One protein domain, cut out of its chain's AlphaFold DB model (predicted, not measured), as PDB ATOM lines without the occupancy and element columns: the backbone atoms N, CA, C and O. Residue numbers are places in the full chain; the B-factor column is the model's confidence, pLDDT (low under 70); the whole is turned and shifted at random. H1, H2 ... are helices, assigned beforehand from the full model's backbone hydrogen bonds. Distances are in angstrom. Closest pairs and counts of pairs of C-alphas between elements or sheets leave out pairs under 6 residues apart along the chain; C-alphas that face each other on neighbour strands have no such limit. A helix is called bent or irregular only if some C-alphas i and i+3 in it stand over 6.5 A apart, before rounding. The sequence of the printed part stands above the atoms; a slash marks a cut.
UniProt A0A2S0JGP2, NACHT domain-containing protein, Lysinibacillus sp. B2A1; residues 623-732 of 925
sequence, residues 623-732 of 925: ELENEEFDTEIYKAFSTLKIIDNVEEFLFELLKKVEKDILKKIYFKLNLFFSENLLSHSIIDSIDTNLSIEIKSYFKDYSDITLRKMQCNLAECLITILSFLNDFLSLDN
ATOM      1  N   GLU A 623     218.364 214.199 210.343       84.62
ATOM      2  CA  GLU A 623     217.776 215.543 210.264       84.62
ATOM      3  C   GLU A 623     217.233 216.057 211.612       84.62
ATOM      4  O   GLU A 623     216.826 217.212 211.698       84.62
ATOM      5  N   LEU A 624     217.245 215.233 212.669       86.06
ATOM      6  CA  LEU A 624     216.763 215.623 214.002       86.06
ATOM      7  C   LEU A 624     217.727 216.595 214.704       86.06
ATOM      8  O   LEU A 624     218.940 216.551 214.481       86.06
ATOM      9  N   GLU A 625     217.218 217.442 215.594       85.81
ATOM     10  CA  GLU A 625     218.067 218.226 216.505       85.81
ATOM     11  C   GLU A 625     218.719 217.314 217.564       85.81
ATOM     12  O   GLU A 625     218.250 216.201 217.784       85.81
ATOM     13  N   ASN A 626     219.815 217.745 218.208       80.56
ATOM     14  CA  ASN A 626     220.592 216.876 219.111       80.56
ATOM     15  C   ASN A 626     219.754 216.304 220.272       80.56
ATOM     16  O   ASN A 626     219.808 215.107 220.513       80.56
ATOM     17  N   GLU A 627     218.922 217.109 220.943       78.19
ATOM     18  CA  GLU A 627     218.086 216.608 222.052       78.19
ATOM     19  C   GLU A 627     217.063 215.553 221.587       78.19
ATOM     20  O   GLU A 627     216.850 214.540 222.257       78.19
ATOM     21  N   GLU A 628     216.452 215.758 220.416       80.81
ATOM     22  CA  GLU A 628     215.491 214.815 219.836       80.81
ATOM     23  C   GLU A 628     216.189 213.544 219.327       80.81
ATOM     24  O   GLU A 628     215.673 212.436 219.492       80.81
ATOM     25  N   PHE A 629     217.388 213.693 218.755       85.25
ATOM     26  CA  PHE A 629     218.246 212.589 218.337       85.25
ATOM     27  C   PHE A 629     218.590 211.682 219.519       85.25
ATOM     28  O   PHE A 629     218.389 210.472 219.428       85.25
ATOM     29  N   ASP A 630     219.034 212.256 220.637       81.00
ATOM     30  CA  ASP A 630     219.422 211.512 221.834       81.00
ATOM     31  C   ASP A 630     218.249 210.686 222.378       81.00
ATOM     32  O   ASP A 630     218.374 209.477 222.603       81.00
ATOM     33  N   THR A 631     217.075 211.311 222.522       77.25
ATOM     34  CA  THR A 631     215.849 210.638 222.975       77.25
ATOM     35  C   THR A 631     215.447 209.498 222.035       77.25
ATOM     36  O   THR A 631     215.090 208.407 222.488       77.25
ATOM     37  N   GLU A 632     215.500 209.718 220.721       78.00
ATOM     38  CA  GLU A 632     215.137 208.698 219.739       78.00
ATOM     39  C   GLU A 632     216.165 207.557 219.665       78.00
ATOM     40  O   GLU A 632     215.759 206.408 219.486       78.00
ATOM     41  N   ILE A 633     217.464 207.818 219.863       83.00
ATOM     42  CA  ILE A 633     218.506 206.781 219.949       83.00
ATOM     43  C   ILE A 633     218.267 205.872 221.157       83.00
ATOM     44  O   ILE A 633     218.253 204.648 221.001       83.00
ATOM     45  N   TYR A 634     217.996 206.442 222.336       76.88
ATOM     46  CA  TYR A 634     217.668 205.653 223.526       76.88
ATOM     47  C   TYR A 634     216.436 204.770 223.300       76.88
ATOM     48  O   TYR A 634     216.483 203.574 223.586       76.88
ATOM     49  N   LYS A 635     215.356 205.310 222.730       74.31
ATOM     50  CA  LYS A 635     214.140 204.530 222.444       74.31
ATOM     51  C   LYS A 635     214.368 203.426 221.412       74.31
ATOM     52  O   LYS A 635     213.827 202.336 221.555       74.31
ATOM     53  N   ALA A 636     215.133 203.706 220.358       73.69
ATOM     54  CA  ALA A 636     215.280 202.792 219.230       73.69
ATOM     55  C   ALA A 636     216.280 201.654 219.482       73.69
ATOM     56  O   ALA A 636     216.087 200.558 218.961       73.69
ATOM     57  N   PHE A 637     217.344 201.904 220.250       78.75
ATOM     58  CA  PHE A 637     218.494 200.996 220.319       78.75
ATOM     59  C   PHE A 637     218.754 200.399 221.708       78.75
ATOM     60  O   PHE A 637     219.495 199.428 221.808       78.75
ATOM     61  N   SER A 638     218.134 200.901 222.781       71.38
ATOM     62  CA  SER A 638     218.413 200.407 224.144       71.38
ATOM     63  C   SER A 638     217.860 199.012 224.453       71.38
ATOM     64  O   SER A 638     218.400 198.279 225.284       71.38
ATOM     65  N   THR A 639     216.806 198.600 223.758       69.56
ATOM     66  CA  THR A 639     216.243 197.243 223.843       69.56
ATOM     67  C   THR A 639     216.716 196.346 222.703       69.56
ATOM     68  O   THR A 639     216.424 195.153 222.697       69.56
ATOM     69  N   LEU A 640     217.451 196.898 221.735       72.62
ATOM     70  CA  LEU A 640     217.898 196.179 220.553       72.62
ATOM     71  C   LEU A 640     219.046 195.231 220.904       72.62
ATOM     72  O   LEU A 640     219.963 195.585 221.639       72.62
ATOM     73  N   LYS A 641     219.015 194.024 220.337       68.00
ATOM     74  CA  LYS A 641     220.140 193.087 220.364       68.00
ATOM     75  C   LYS A 641     220.582 192.811 218.938       68.00
ATOM     76  O   LYS A 641     219.871 192.133 218.197       68.00
ATOM     77  N   ILE A 642     221.737 193.343 218.544       65.38
ATOM     78  CA  ILE A 642     222.346 193.004 217.254       65.38
ATOM     79  C   ILE A 642     223.005 191.629 217.406       65.38
ATOM     80  O   ILE A 642     223.919 191.451 218.197       65.38
ATOM     81  N   ILE A 643     222.475 190.643 216.684       66.75
ATOM     82  CA  ILE A 643     222.991 189.267 216.626       66.75
ATOM     83  C   ILE A 643     223.752 189.114 215.300       66.75
ATOM     84  O   ILE A 643     223.344 189.731 214.315       66.75
ATOM     85  N   ASP A 644     224.769 188.250 215.233       57.97
ATOM     86  CA  ASP A 644     225.672 188.045 214.079       57.97
ATOM     87  C   ASP A 644     224.985 188.065 212.696       57.97
ATOM     88  O   ASP A 644     225.475 188.663 211.740       57.97
ATOM     89  N   ASN A 645     223.814 187.435 212.554       67.38
ATOM     90  CA  ASN A 645     223.117 187.401 211.264       67.38
ATOM     91  C   ASN A 645     222.459 188.742 210.882       67.38
ATOM     92  O   ASN A 645     222.308 189.035 209.699       67.38
ATOM     93  N   VAL A 646     222.014 189.530 211.866       78.94
ATOM     94  CA  VAL A 646     221.501 190.896 211.649       78.94
ATOM     95  C   VAL A 646     222.662 191.801 211.254       78.94
ATOM     96  O   VAL A 646     222.528 192.593 210.331       78.94
ATOM     97  N   GLU A 647     223.817 191.634 211.894       81.12
ATOM     98  CA  GLU A 647     225.040 192.375 211.583       81.12
ATOM     99  C   GLU A 647     225.461 192.212 210.110       81.12
ATOM    100  O   GLU A 647     225.670 193.210 209.418       81.12
ATOM    101  N   GLU A 648     225.469 190.976 209.587       82.56
ATOM    102  CA  GLU A 648     225.786 190.688 208.177       82.56
ATOM    103  C   GLU A 648     224.907 191.512 207.214       82.56
ATOM    104  O   GLU A 648     225.406 192.206 206.324       82.56
ATOM    105  N   PHE A 649     223.582 191.466 207.394       86.50
ATOM    106  CA  PHE A 649     222.650 192.196 206.533       86.50
ATOM    107  C   PHE A 649     222.717 193.710 206.738       86.50
ATOM    108  O   PHE A 649     222.616 194.456 205.762       86.50
ATOM    109  N   LEU A 650     222.873 194.162 207.983       88.56
ATOM    110  CA  LEU A 650     222.998 195.568 208.351       88.56
ATOM    111  C   LEU A 650     224.179 196.208 207.625       88.56
ATOM    112  O   LEU A 650     224.019 197.244 206.979       88.56
ATOM    113  N   PHE A 651     225.342 195.566 207.661       89.94
ATOM    114  CA  PHE A 651     226.551 196.073 207.024       89.94
ATOM    115  C   PHE A 651     226.429 196.098 205.507       89.94
ATOM    116  O   PHE A 651     226.731 197.114 204.883       89.94
ATOM    117  N   GLU A 652     225.920 195.031 204.896       88.94
ATOM    118  CA  GLU A 652     225.696 194.998 203.449       88.94
ATOM    119  C   GLU A 652     224.679 196.057 202.983       88.94
ATOM    120  O   GLU A 652     224.826 196.632 201.902       88.94
ATOM    121  N   LEU A 653     223.670 196.375 203.800       90.00
ATOM    122  CA  LEU A 653     222.732 197.465 203.523       90.00
ATOM    123  C   LEU A 653     223.377 198.842 203.682       90.00
ATOM    124  O   LEU A 653     223.192 199.693 202.812       90.00
ATOM    125  N   LEU A 654     224.174 199.060 204.731       91.56
ATOM    126  CA  LEU A 654     224.914 200.308 204.927       91.56
ATOM    127  C   LEU A 654     225.888 200.575 203.770       91.56
ATOM    128  O   LEU A 654     225.986 201.715 203.326       91.56
ATOM    129  N   LYS A 655     226.524 199.543 203.191       91.19
ATOM    130  CA  LYS A 655     227.373 199.685 201.987       91.19
ATOM    131  C   LYS A 655     226.627 200.261 200.778       91.19
ATOM    132  O   LYS A 655     227.268 200.834 199.898       91.19
ATOM    133  N   LYS A 656     225.297 200.104 200.711       89.81
ATOM    134  CA  LYS A 656     224.446 200.645 199.635       89.81
ATOM    135  C   LYS A 656     224.022 202.105 199.875       89.81
ATOM    136  O   LYS A 656     223.448 202.707 198.971       89.81
ATOM    137  N   VAL A 657     224.292 202.679 201.051       92.69
ATOM    138  CA  VAL A 657     223.986 204.081 201.386       92.69
ATOM    139  C   VAL A 657     225.103 205.005 200.883       92.69
ATOM    140  O   VAL A 657     226.280 204.644 200.876       92.69
ATOM    141  N   GLU A 658     224.749 206.221 200.456       94.31
ATOM    142  CA  GLU A 658     225.726 207.216 200.003       94.31
ATOM    143  C   GLU A 658     226.743 207.561 201.105       94.31
ATOM    144  O   GLU A 658     226.382 207.817 202.256       94.31
ATOM    145  N   LYS A 659     228.034 207.632 200.747       91.56
ATOM    146  CA  LYS A 659     229.126 207.849 201.716       91.56
ATOM    147  C   LYS A 659     228.984 209.138 202.532       91.56
ATOM    148  O   LYS A 659     229.390 209.158 203.690       91.56
ATOM    149  N   ASP A 660     228.415 210.198 201.959       91.81
ATOM    150  CA  ASP A 660     228.219 211.466 202.673       91.81
ATOM    151  C   ASP A 660     227.141 211.356 203.759       91.81
ATOM    152  O   ASP A 660     227.286 211.933 204.837       91.81
ATOM    153  N   ILE A 661     226.100 210.555 203.516       93.31
ATOM    154  CA  ILE A 661     225.070 210.229 204.508       93.31
ATOM    155  C   ILE A 661     225.692 209.383 205.628       93.31
ATOM    156  O   ILE A 661     225.522 209.705 206.802       93.31
ATOM    157  N   LEU A 662     226.489 208.366 205.281       92.19
ATOM    158  CA  LEU A 662     227.179 207.517 206.261       92.19
ATOM    159  C   LEU A 662     228.124 208.307 207.172       92.19
ATOM    160  O   LEU A 662     228.160 208.060 208.375       92.19
ATOM    161  N   LYS A 663     228.853 209.293 206.633       89.00
ATOM    162  CA  LYS A 663     229.691 210.189 207.442       89.00
ATOM    163  C   LYS A 663     228.866 210.992 208.445       89.00
ATOM    164  O   LYS A 663     229.271 211.107 209.596       89.00
ATOM    165  N   LYS A 664     227.709 211.530 208.039       90.75
ATOM    166  CA  LYS A 664     226.811 212.253 208.958       90.75
ATOM    167  C   LYS A 664     226.297 211.347 210.077       90.75
ATOM    168  O   LYS A 664     226.303 211.771 211.229       90.75
ATOM    169  N   ILE A 665     225.901 210.113 209.742       90.75
ATOM    170  CA  ILE A 665     225.496 209.098 210.728       90.75
ATOM    171  C   ILE A 665     226.641 208.849 211.709       90.75
ATOM    172  O   ILE A 665     226.435 208.978 212.911       90.75
ATOM    173  N   TYR A 666     227.844 208.568 211.201       88.19
ATOM    174  CA  TYR A 666     229.028 208.329 212.024       88.19
ATOM    175  C   TYR A 666     229.268 209.472 213.014       88.19
ATOM    176  O   TYR A 666     229.334 209.229 214.213       88.19
ATOM    177  N   PHE A 667     229.323 210.723 212.546       85.50
ATOM    178  CA  PHE A 667     229.591 211.864 213.426       85.50
ATOM    179  C   PHE A 667     228.520 212.059 214.501       85.50
ATOM    180  O   PHE A 667     228.872 212.333 215.644       85.50
ATOM    181  N   LYS A 668     227.234 211.898 214.166       88.56
ATOM    182  CA  LYS A 668     226.149 212.014 215.150       88.56
ATOM    183  C   LYS A 668     226.176 210.895 216.189       88.56
ATOM    184  O   LYS A 668     226.068 211.177 217.377       88.56
ATOM    185  N   LEU A 669     226.349 209.645 215.756       86.75
ATOM    186  CA  LEU A 669     226.432 208.505 216.672       86.75
ATOM    187  C   LEU A 669     227.671 208.599 217.567       86.75
ATOM    188  O   LEU A 669     227.566 208.349 218.759       86.75
ATOM    189  N   ASN A 670     228.817 209.002 217.012       80.06
ATOM    190  CA  ASN A 670     230.062 209.169 217.759       80.06
ATOM    191  C   ASN A 670     229.948 210.300 218.791       80.06
ATOM    192  O   ASN A 670     230.374 210.145 219.933       80.06
ATOM    193  N   LEU A 671     229.326 211.426 218.415       80.81
ATOM    194  CA  LEU A 671     229.051 212.519 219.346       80.81
ATOM    195  C   LEU A 671     228.166 212.035 220.500       80.81
ATOM    196  O   LEU A 671     228.570 212.154 221.651       80.81
ATOM    197  N   PHE A 672     227.035 211.391 220.193       82.00
ATOM    198  CA  PHE A 672     226.150 210.808 221.203       82.00
ATOM    199  C   PHE A 672     226.884 209.819 222.113       82.00
ATOM    200  O   PHE A 672     226.748 209.880 223.331       82.00
ATOM    201  N   PHE A 673     227.676 208.914 221.538       75.69
ATOM    202  CA  PHE A 673     228.411 207.901 222.286       75.69
ATOM    203  C   PHE A 673     229.402 208.538 223.269       75.69
ATOM    204  O   PHE A 673     229.395 208.224 224.462       75.69
ATOM    205  N   SER A 674     230.191 209.503 222.795       69.56
ATOM    206  CA  SER A 674     231.167 210.215 223.621       69.56
ATOM    207  C   SER A 674     230.520 211.078 224.716       69.56
ATOM    208  O   SER A 674     230.943 211.032 225.874       69.56
ATOM    209  N   GLU A 675     229.463 211.826 224.388       72.31
ATOM    210  CA  GLU A 675     228.824 212.774 225.304       72.31
ATOM    211  C   GLU A 675     227.873 212.102 226.297       72.31
ATOM    212  O   GLU A 675     227.807 212.551 227.437       72.31
ATOM    213  N   ASN A 676     227.185 211.020 225.923       71.62
ATOM    214  CA  ASN A 676     226.142 210.412 226.756       71.62
ATOM    215  C   ASN A 676     226.528 209.058 227.377       71.62
ATOM    216  O   ASN A 676     225.998 208.729 228.436       71.62
ATOM    217  N   LEU A 677     227.423 208.275 226.757       68.00
ATOM    218  CA  LEU A 677     227.771 206.920 227.228       68.00
ATOM    219  C   LEU A 677     229.185 206.805 227.818       68.00
ATOM    220  O   LEU A 677     229.376 206.024 228.746       68.00
ATOM    221  N   LEU A 678     230.172 207.557 227.309       61.41
ATOM    222  CA  LEU A 678     231.561 207.503 227.800       61.41
ATOM    223  C   LEU A 678     231.863 208.493 228.930       61.41
ATOM    224  O   LEU A 678     232.543 208.147 229.895       61.41
ATOM    225  N   SER A 679     231.400 209.738 228.806       57.44
ATOM    226  CA  SER A 679     231.712 210.807 229.769       57.44
ATOM    227  C   SER A 679     230.961 210.664 231.100       57.44
ATOM    228  O   SER A 679     231.378 211.211 232.122       57.44
ATOM    229  N   HIS A 680     229.874 209.896 231.101       53.47
ATOM    230  CA  HIS A 680     229.059 209.602 232.265       53.47
ATOM    231  C   HIS A 680     229.338 208.148 232.643       53.47
ATOM    232  O   HIS A 680     229.001 207.247 231.881       53.47
ATOM    233  N   SER A 681     229.972 207.906 233.797       50.47
ATOM    234  CA  SER A 681     230.028 206.569 234.410       50.47
ATOM    235  C   SER A 681     228.663 205.903 234.238       50.47
ATOM    236  O   SER A 681     227.678 206.549 234.609       50.47
ATOM    237  N   ILE A 682     228.605 204.701 233.637       52.69
ATOM    238  CA  ILE A 682     227.355 203.963 233.362       52.69
ATOM    239  C   ILE A 682     226.371 204.239 234.482       52.69
ATOM    240  O   ILE A 682     226.668 203.987 235.650       52.69
ATOM    241  N   ILE A 683     225.270 204.876 234.105       52.97
ATOM    242  CA  ILE A 683     224.471 205.692 235.002       52.97
ATOM    243  C   ILE A 683     224.032 204.851 236.200       52.97
ATOM    244  O   ILE A 683     223.218 203.937 236.073       52.97
ATOM    245  N   ASP A 684     224.583 205.166 237.375       46.66
ATOM    246  CA  ASP A 684     224.259 204.431 238.593       46.66
ATOM    247  C   ASP A 684     222.823 204.702 239.077       46.66
ATOM    248  O   ASP A 684     222.300 203.922 239.875       46.66
ATOM    249  N   SER A 685     222.194 205.784 238.593       51.25
ATOM    250  CA  SER A 685     220.824 206.197 238.917       51.25
ATOM    251  C   SER A 685     220.212 207.149 237.874       51.25
ATOM    252  O   SER A 685     220.898 208.004 237.308       51.25
ATOM    253  N   ILE A 686     218.884 207.089 237.693       48.88
ATOM    254  CA  ILE A 686     218.078 207.978 236.814       48.88
ATOM    255  C   ILE A 686     218.355 209.486 237.053       48.88
ATOM    256  O   ILE A 686     218.076 210.322 236.193       48.88
ATOM    257  N   ASP A 687     218.929 209.856 238.201       46.31
ATOM    258  CA  ASP A 687     219.165 211.240 238.620       46.31
ATOM    259  C   ASP A 687     220.354 211.949 237.952       46.31
ATOM    260  O   ASP A 687     220.423 213.180 238.011       46.31
ATOM    261  N   THR A 688     221.247 211.242 237.256       55.19
ATOM    262  CA  THR A 688     222.356 211.887 236.516       55.19
ATOM    263  C   THR A 688     221.864 212.622 235.252       55.19
ATOM    264  O   THR A 688     220.665 212.636 234.983       55.19
ATOM    265  N   ASN A 689     222.747 213.333 234.533       53.84
ATOM    266  CA  ASN A 689     222.487 214.378 233.513       53.84
ATOM    267  C   ASN A 689     221.680 213.973 232.247       53.84
ATOM    268  O   ASN A 689     221.873 214.543 231.180       53.84
ATOM    269  N   LEU A 690     220.754 213.020 232.325       62.50
ATOM    270  CA  LEU A 690     219.810 212.712 231.253       62.50
ATOM    271  C   LEU A 690     218.786 213.842 231.074       62.50
ATOM    272  O   LEU A 690     218.370 214.489 232.044       62.50
ATOM    273  N   SER A 691     218.329 214.051 229.838       64.62
ATOM    274  CA  SER A 691     217.228 214.976 229.557       64.62
ATOM    275  C   SER A 691     215.957 214.560 230.316       64.62
ATOM    276  O   SER A 691     215.755 213.387 230.645       64.62
ATOM    277  N   ILE A 692     215.071 215.520 230.605       66.62
ATOM    278  CA  ILE A 692     213.800 215.262 231.312       66.62
ATOM    279  C   ILE A 692     212.965 214.202 230.576       66.62
ATOM    280  O   ILE A 692     212.297 213.383 231.208       66.62
ATOM    281  N   GLU A 693     213.032 214.190 229.248       65.94
ATOM    282  CA  GLU A 693     212.314 213.242 228.402       65.94
ATOM    283  C   GLU A 693     212.854 211.818 228.559       65.94
ATOM    284  O   GLU A 693     212.067 210.894 228.779       65.94
ATOM    285  N   ILE A 694     214.178 211.643 228.556       65.69
ATOM    286  CA  ILE A 694     214.818 210.340 228.766       65.69
ATOM    287  C   ILE A 694     214.564 209.842 230.199       65.69
ATOM    288  O   ILE A 694     214.226 208.678 230.401       65.69
ATOM    289  N   LYS A 695     214.612 210.735 231.198       68.38
ATOM    290  CA  LYS A 695     214.228 210.404 232.583       68.38
ATOM    291  C   LYS A 695     212.774 209.952 232.687       68.38
ATOM    292  O   LYS A 695     212.474 209.044 233.455       68.38
ATOM    293  N   SER A 696     211.870 210.564 231.920       68.31
ATOM    294  CA  SER A 696     210.464 210.149 231.888       68.31
ATOM    295  C   SER A 696     210.287 208.762 231.266       68.31
ATOM    296  O   SER A 696     209.510 207.971 231.792       68.31
ATOM    297  N   TYR A 697     211.048 208.453 230.210       67.88
ATOM    298  CA  TYR A 697     211.035 207.148 229.544       67.88
ATOM    299  C   TYR A 697     211.536 206.035 230.470       67.88
ATOM    300  O   TYR A 697     210.987 204.939 230.494       67.88
ATOM    301  N   PHE A 698     212.547 206.338 231.285       68.12
ATOM    302  CA  PHE A 698     213.176 205.368 232.175       68.12
ATOM    303  C   PHE A 698     212.545 205.246 233.565       68.12
ATOM    304  O   PHE A 698     212.965 204.403 234.356       68.12
ATOM    305  N   LYS A 699     211.517 206.047 233.859       68.81
ATOM    306  CA  LYS A 699     210.930 206.193 235.197       68.81
ATOM    307  C   LYS A 699     210.403 204.887 235.802       68.81
ATOM    308  O   LYS A 699     210.435 204.735 237.021       68.81
ATOM    309  N   ASP A 700     209.930 203.973 234.961       64.81
ATOM    310  CA  ASP A 700     209.295 202.722 235.387       64.81
ATOM    311  C   ASP A 700     210.263 201.521 235.393       64.81
ATOM    312  O   ASP A 700     209.878 200.409 235.760       64.81
ATOM    313  N   TYR A 701     211.531 201.725 235.019       65.12
ATOM    314  CA  TYR A 701     212.545 200.673 234.989       65.12
ATOM    315  C   TYR A 701     213.411 200.692 236.250       65.12
ATOM    316  O   TYR A 701     213.783 201.741 236.765       65.12
ATOM    317  N   SER A 702     213.774 199.504 236.739       65.44
ATOM    318  CA  SER A 702     214.760 199.377 237.816       65.44
ATOM    319  C   SER A 702     216.161 199.763 237.333       65.44
ATOM    320  O   SER A 702     216.491 199.548 236.165       65.44
ATOM    321  N   ASP A 703     217.027 200.229 238.241       64.81
ATOM    322  CA  ASP A 703     218.423 200.583 237.922       64.81
ATOM    323  C   ASP A 703     219.176 199.434 237.224       64.81
ATOM    324  O   ASP A 703     219.983 199.651 236.323       64.81
ATOM    325  N   ILE A 704     218.866 198.182 237.579       60.59
ATOM    326  CA  ILE A 704     219.437 196.984 236.942       60.59
ATOM    327  C   ILE A 704     219.016 196.884 235.469       60.59
ATOM    328  O   ILE A 704     219.834 196.572 234.602       60.59
ATOM    329  N   THR A 705     217.741 197.129 235.171       66.25
ATOM    330  CA  THR A 705     217.219 197.077 233.800       66.25
ATOM    331  C   THR A 705     217.755 198.235 232.964       66.25
ATOM    332  O   THR A 705     218.098 198.031 231.802       66.25
ATOM    333  N   LEU A 706     217.929 199.413 233.563       68.44
ATOM    334  CA  LEU A 706     218.547 200.568 232.911       68.44
ATOM    335  C   LEU A 706     219.988 200.298 232.499       68.44
ATOM    336  O   LEU A 706     220.353 200.537 231.350       68.44
ATOM    337  N   ARG A 707     220.783 199.701 233.389       65.31
ATOM    338  CA  ARG A 707     222.149 199.276 233.056       65.31
ATOM    339  C   ARG A 707     222.162 198.270 231.908       65.31
ATOM    340  O   ARG A 707     222.957 198.423 230.987       65.31
ATOM    341  N   LYS A 708     221.250 197.282 231.908       65.44
ATOM    342  CA  LYS A 708     221.092 196.325 230.788       65.44
ATOM    343  C   LYS A 708     220.821 197.041 229.473       65.44
ATOM    344  O   LYS A 708     221.465 196.745 228.473       65.44
ATOM    345  N   MET A 709     219.896 197.989 229.494       70.50
ATOM    346  CA  MET A 709     219.512 198.771 228.328       70.50
ATOM    347  C   MET A 709     220.660 199.641 227.795       70.50
ATOM    348  O   MET A 709     220.864 199.715 226.587       70.50
ATOM    349  N   GLN A 710     221.458 200.246 228.674       71.81
ATOM    350  CA  GLN A 710     222.636 201.030 228.283       71.81
ATOM    351  C   GLN A 710     223.761 200.168 227.710       71.81
ATOM    352  O   GLN A 710     224.386 200.561 226.728       71.81
ATOM    353  N   CYS A 711     223.990 198.983 228.279       67.75
ATOM    354  CA  CYS A 711     224.962 198.031 227.745       67.75
ATOM    355  C   CYS A 711     224.579 197.588 226.331       67.75
ATOM    356  O   CYS A 711     225.409 197.658 225.430       67.75
ATOM    357  N   ASN A 712     223.314 197.210 226.128       69.62
ATOM    358  CA  ASN A 712     222.809 196.831 224.808       69.62
ATOM    359  C   ASN A 712     222.913 197.994 223.812       69.62
ATOM    360  O   ASN A 712     223.365 197.795 222.686       69.62
ATOM    361  N   LEU A 713     222.526 199.208 224.229       77.06
ATOM    362  CA  LEU A 713     222.618 200.414 223.404       77.06
ATOM    363  C   LEU A 713     224.046 200.623 222.907       77.06
ATOM    364  O   LEU A 713     224.278 200.779 221.712       77.06
ATOM    365  N   ALA A 714     225.000 200.621 223.825       73.00
ATOM    366  CA  ALA A 714     226.388 200.857 223.503       73.00
ATOM    367  C   ALA A 714     226.985 199.738 222.649       73.00
ATOM    368  O   ALA A 714     227.654 200.039 221.668       73.00
ATOM    369  N   GLU A 715     226.698 198.467 222.947       72.31
ATOM    370  CA  GLU A 715     227.110 197.342 222.102       72.31
ATOM    371  C   GLU A 715     226.602 197.531 220.666       72.31
ATOM    372  O   GLU A 715     227.387 197.474 219.721       72.31
ATOM    373  N   CYS A 716     225.323 197.883 220.501       77.88
ATOM    374  CA  CYS A 716     224.749 198.160 219.188       77.88
ATOM    375  C   CYS A 716     225.453 199.319 218.471       77.88
ATOM    376  O   CYS A 716     225.792 199.210 217.289       77.88
ATOM    377  N   LEU A 717     225.667 200.435 219.173       79.88
ATOM    378  CA  LEU A 717     226.299 201.626 218.610       79.88
ATOM    379  C   LEU A 717     227.738 201.359 218.197       79.88
ATOM    380  O   LEU A 717     228.141 201.788 217.121       79.88
ATOM    381  N   ILE A 718     228.496 200.622 219.002       75.31
ATOM    382  CA  ILE A 718     229.894 200.331 218.708       75.31
ATOM    383  C   ILE A 718     230.017 199.375 217.527       75.31
ATOM    384  O   ILE A 718     230.878 199.589 216.675       75.31
ATOM    385  N   THR A 719     229.145 198.371 217.419       78.00
ATOM    386  CA  THR A 719     229.098 197.493 216.240       78.00
ATOM    387  C   THR A 719     228.892 198.313 214.965       78.00
ATOM    388  O   THR A 719     229.617 198.142 213.984       78.00
ATOM    389  N   ILE A 720     227.967 199.278 214.988       84.19
ATOM    390  CA  ILE A 720     227.713 200.174 213.851       84.19
ATOM    391  C   ILE A 720     228.902 201.118 213.606       84.19
ATOM    392  O   ILE A 720     229.356 201.244 212.468       84.19
ATOM    393  N   LEU A 721     229.419 201.778 214.645       83.00
ATOM    394  CA  LEU A 721     230.524 202.737 214.551       83.00
ATOM    395  C   LEU A 721     231.808 202.079 214.050       83.00
ATOM    396  O   LEU A 721     232.462 202.650 213.183       83.00
ATOM    397  N   SER A 722     232.133 200.878 214.527       77.56
ATOM    398  CA  SER A 722     233.315 200.116 214.102       77.56
ATOM    399  C   SER A 722     233.241 199.789 212.616       77.56
ATOM    400  O   SER A 722     234.164 200.094 211.863       77.56
ATOM    401  N   PHE A 723     232.095 199.275 212.162       84.88
ATOM    402  CA  PHE A 723     231.880 199.022 210.743       84.88
ATOM    403  C   PHE A 723     231.994 200.298 209.899       84.88
ATOM    404  O   PHE A 723     232.649 200.293 208.856       84.88
ATOM    405  N   LEU A 724     231.367 201.398 210.330       86.44
ATOM    406  CA  LEU A 724     231.435 202.669 209.610       86.44
ATOM    407  C   LEU A 724     232.861 203.224 209.578       86.44
ATOM    408  O   LEU A 724     233.275 203.730 208.536       86.44
ATOM    409  N   ASN A 725     233.606 203.101 210.675       82.69
ATOM    410  CA  ASN A 725     234.997 203.519 210.775       82.69
ATOM    411  C   ASN A 725     235.862 202.796 209.737       82.69
ATOM    412  O   ASN A 725     236.523 203.441 208.921       82.69
ATOM    413  N   ASP A 726     235.767 201.466 209.697       81.12
ATOM    414  CA  ASP A 726     236.513 200.624 208.763       81.12
ATOM    415  C   ASP A 726     236.097 200.889 207.310       81.12
ATOM    416  O   ASP A 726     236.937 201.108 206.429       81.12
ATOM    417  N   PHE A 727     234.788 200.931 207.045       85.50
ATOM    418  CA  PHE A 727     234.244 201.108 205.699       85.50
ATOM    419  C   PHE A 727     234.526 202.500 205.114       85.50
ATOM    420  O   PHE A 727     234.722 202.647 203.901       85.50
ATOM    421  N   LEU A 728     234.550 203.535 205.957       85.00
ATOM    422  CA  LEU A 728     234.874 204.906 205.565       85.00
ATOM    423  C   LEU A 728     236.376 205.215 205.657       85.00
ATOM    424  O   LEU A 728     236.783 206.271 205.170       85.00
ATOM    425  N   SER A 729     237.179 204.295 206.208       83.44
ATOM    426  CA  SER A 729     238.618 204.454 206.462       83.44
ATOM    427  C   SER A 729     238.926 205.684 207.326       83.44
ATOM    428  O   SER A 729     239.741 206.529 206.954       83.44
ATOM    429  N   LEU A 730     238.211 205.803 208.445       74.31
ATOM    430  CA  LEU A 730     238.400 206.833 209.467       74.31
ATOM    431  C   LEU A 730     239.413 206.339 210.529       74.31
ATOM    432  O   LEU A 730     239.668 205.138 210.630       74.31
ATOM    433  N   ASP A 731     240.049 207.254 211.271       63.44
ATOM    434  CA  ASP A 731     241.075 206.915 212.279       63.44
ATOM    435  C   ASP A 731     240.535 205.921 213.334       63.44
ATOM    436  O   ASP A 731     239.353 205.956 213.642       63.44
ATOM    437  N   ASN A 732     241.387 205.057 213.917       58.16
ATOM    438  CA  ASN A 732     241.057 203.906 214.802       58.16
ATOM    439  C   ASN A 732     240.300 204.207 216.132       58.16
ATOM    440  O   ASN A 732     240.359 203.427 217.084       58.16
TER     441      ASN A 732
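This is residues 623 to 732 of the 925 residues of the protein "NACHT domain-containing protein" of Lysinibacillus sp. B2A1 (UniProt A0A2S0JGP2). Two long helices, H5 and H3, lie side by side and run opposite ways, and H1 stands across them on one side, with its last residues packed on H5. H4, a short helix, stands beside H1 near the end of the pair where H5 begins, and H2 slants past H5 near the other end. The printed part has 110 residues with five named helices, in the order H1, H2, H3, H4, H5, and no named strand; its class is all helix. It is compact, with a radius of gyration of the C-alphas of 14.5 A and spans of 39 by 29 by 24 A.

Begin with the longest helix, H5, residues 703 to 728: find C-alpha 703 at (218.423, 200.583, 237.922) and go 36.6 A to C-alpha 728 at (234.874, 204.906, 205.565). H3, residues 659 to 678, starts at C-alpha 659 at (229.126, 207.849, 201.716) and is 26.2 A long. H3 is neither bent nor irregular, but only just: C-alphas 675 and 678 are 6.4 A apart. H1 is residues 626 to 637, 16.1 A; H2 is residues 644 to 654, 15.3 A; H4 is residues 692 to 698, 10.0 A.

Look first at H5 and H3, which touch with 13 pairs of C-alphas within 8 A; the closest are those of Tyr 666 and Leu 721, 6.3 A apart. They run opposite ways at a shallow tilt of 34 degrees, only just short of steep. H1 touches H5 with residues 634 to 637 alone, about perpendicular at 77 degrees; the closest C-alphas are those of Phe 637 and Leu 713, 5.2 A apart. H1 and H3 are close but not clearly touching, with the closest C-alphas, of Asp 630 and Phe 672, 6.8 A apart. H4 and H1 only just touch, with 3 pairs of C-alphas within 8 A, the closest being Thr 631 and Ile 694 at 5.9 A; they run the same way at a shallow tilt of 5 degrees. H2 and H5 are close but not clearly touching: the closest C-alphas, of Phe 651 and Phe 723, are 7.1 A apart. H2 and H4 are apart. In H1, H4 and H5 each O i to N i+4 pair is within hydrogen-bond range; in H2 it is 6 of 7 and in H3 15 of 16.

The C-alphas farthest apart are those of Asp 700 and Ser 729, 41.2 A. The printed part has no cut. The link from H3 to H4, residues 679 to 691, is long. The mean pLDDT of the printed part is 74.6, and 43 residues are under 70, among them residues 677 to 708.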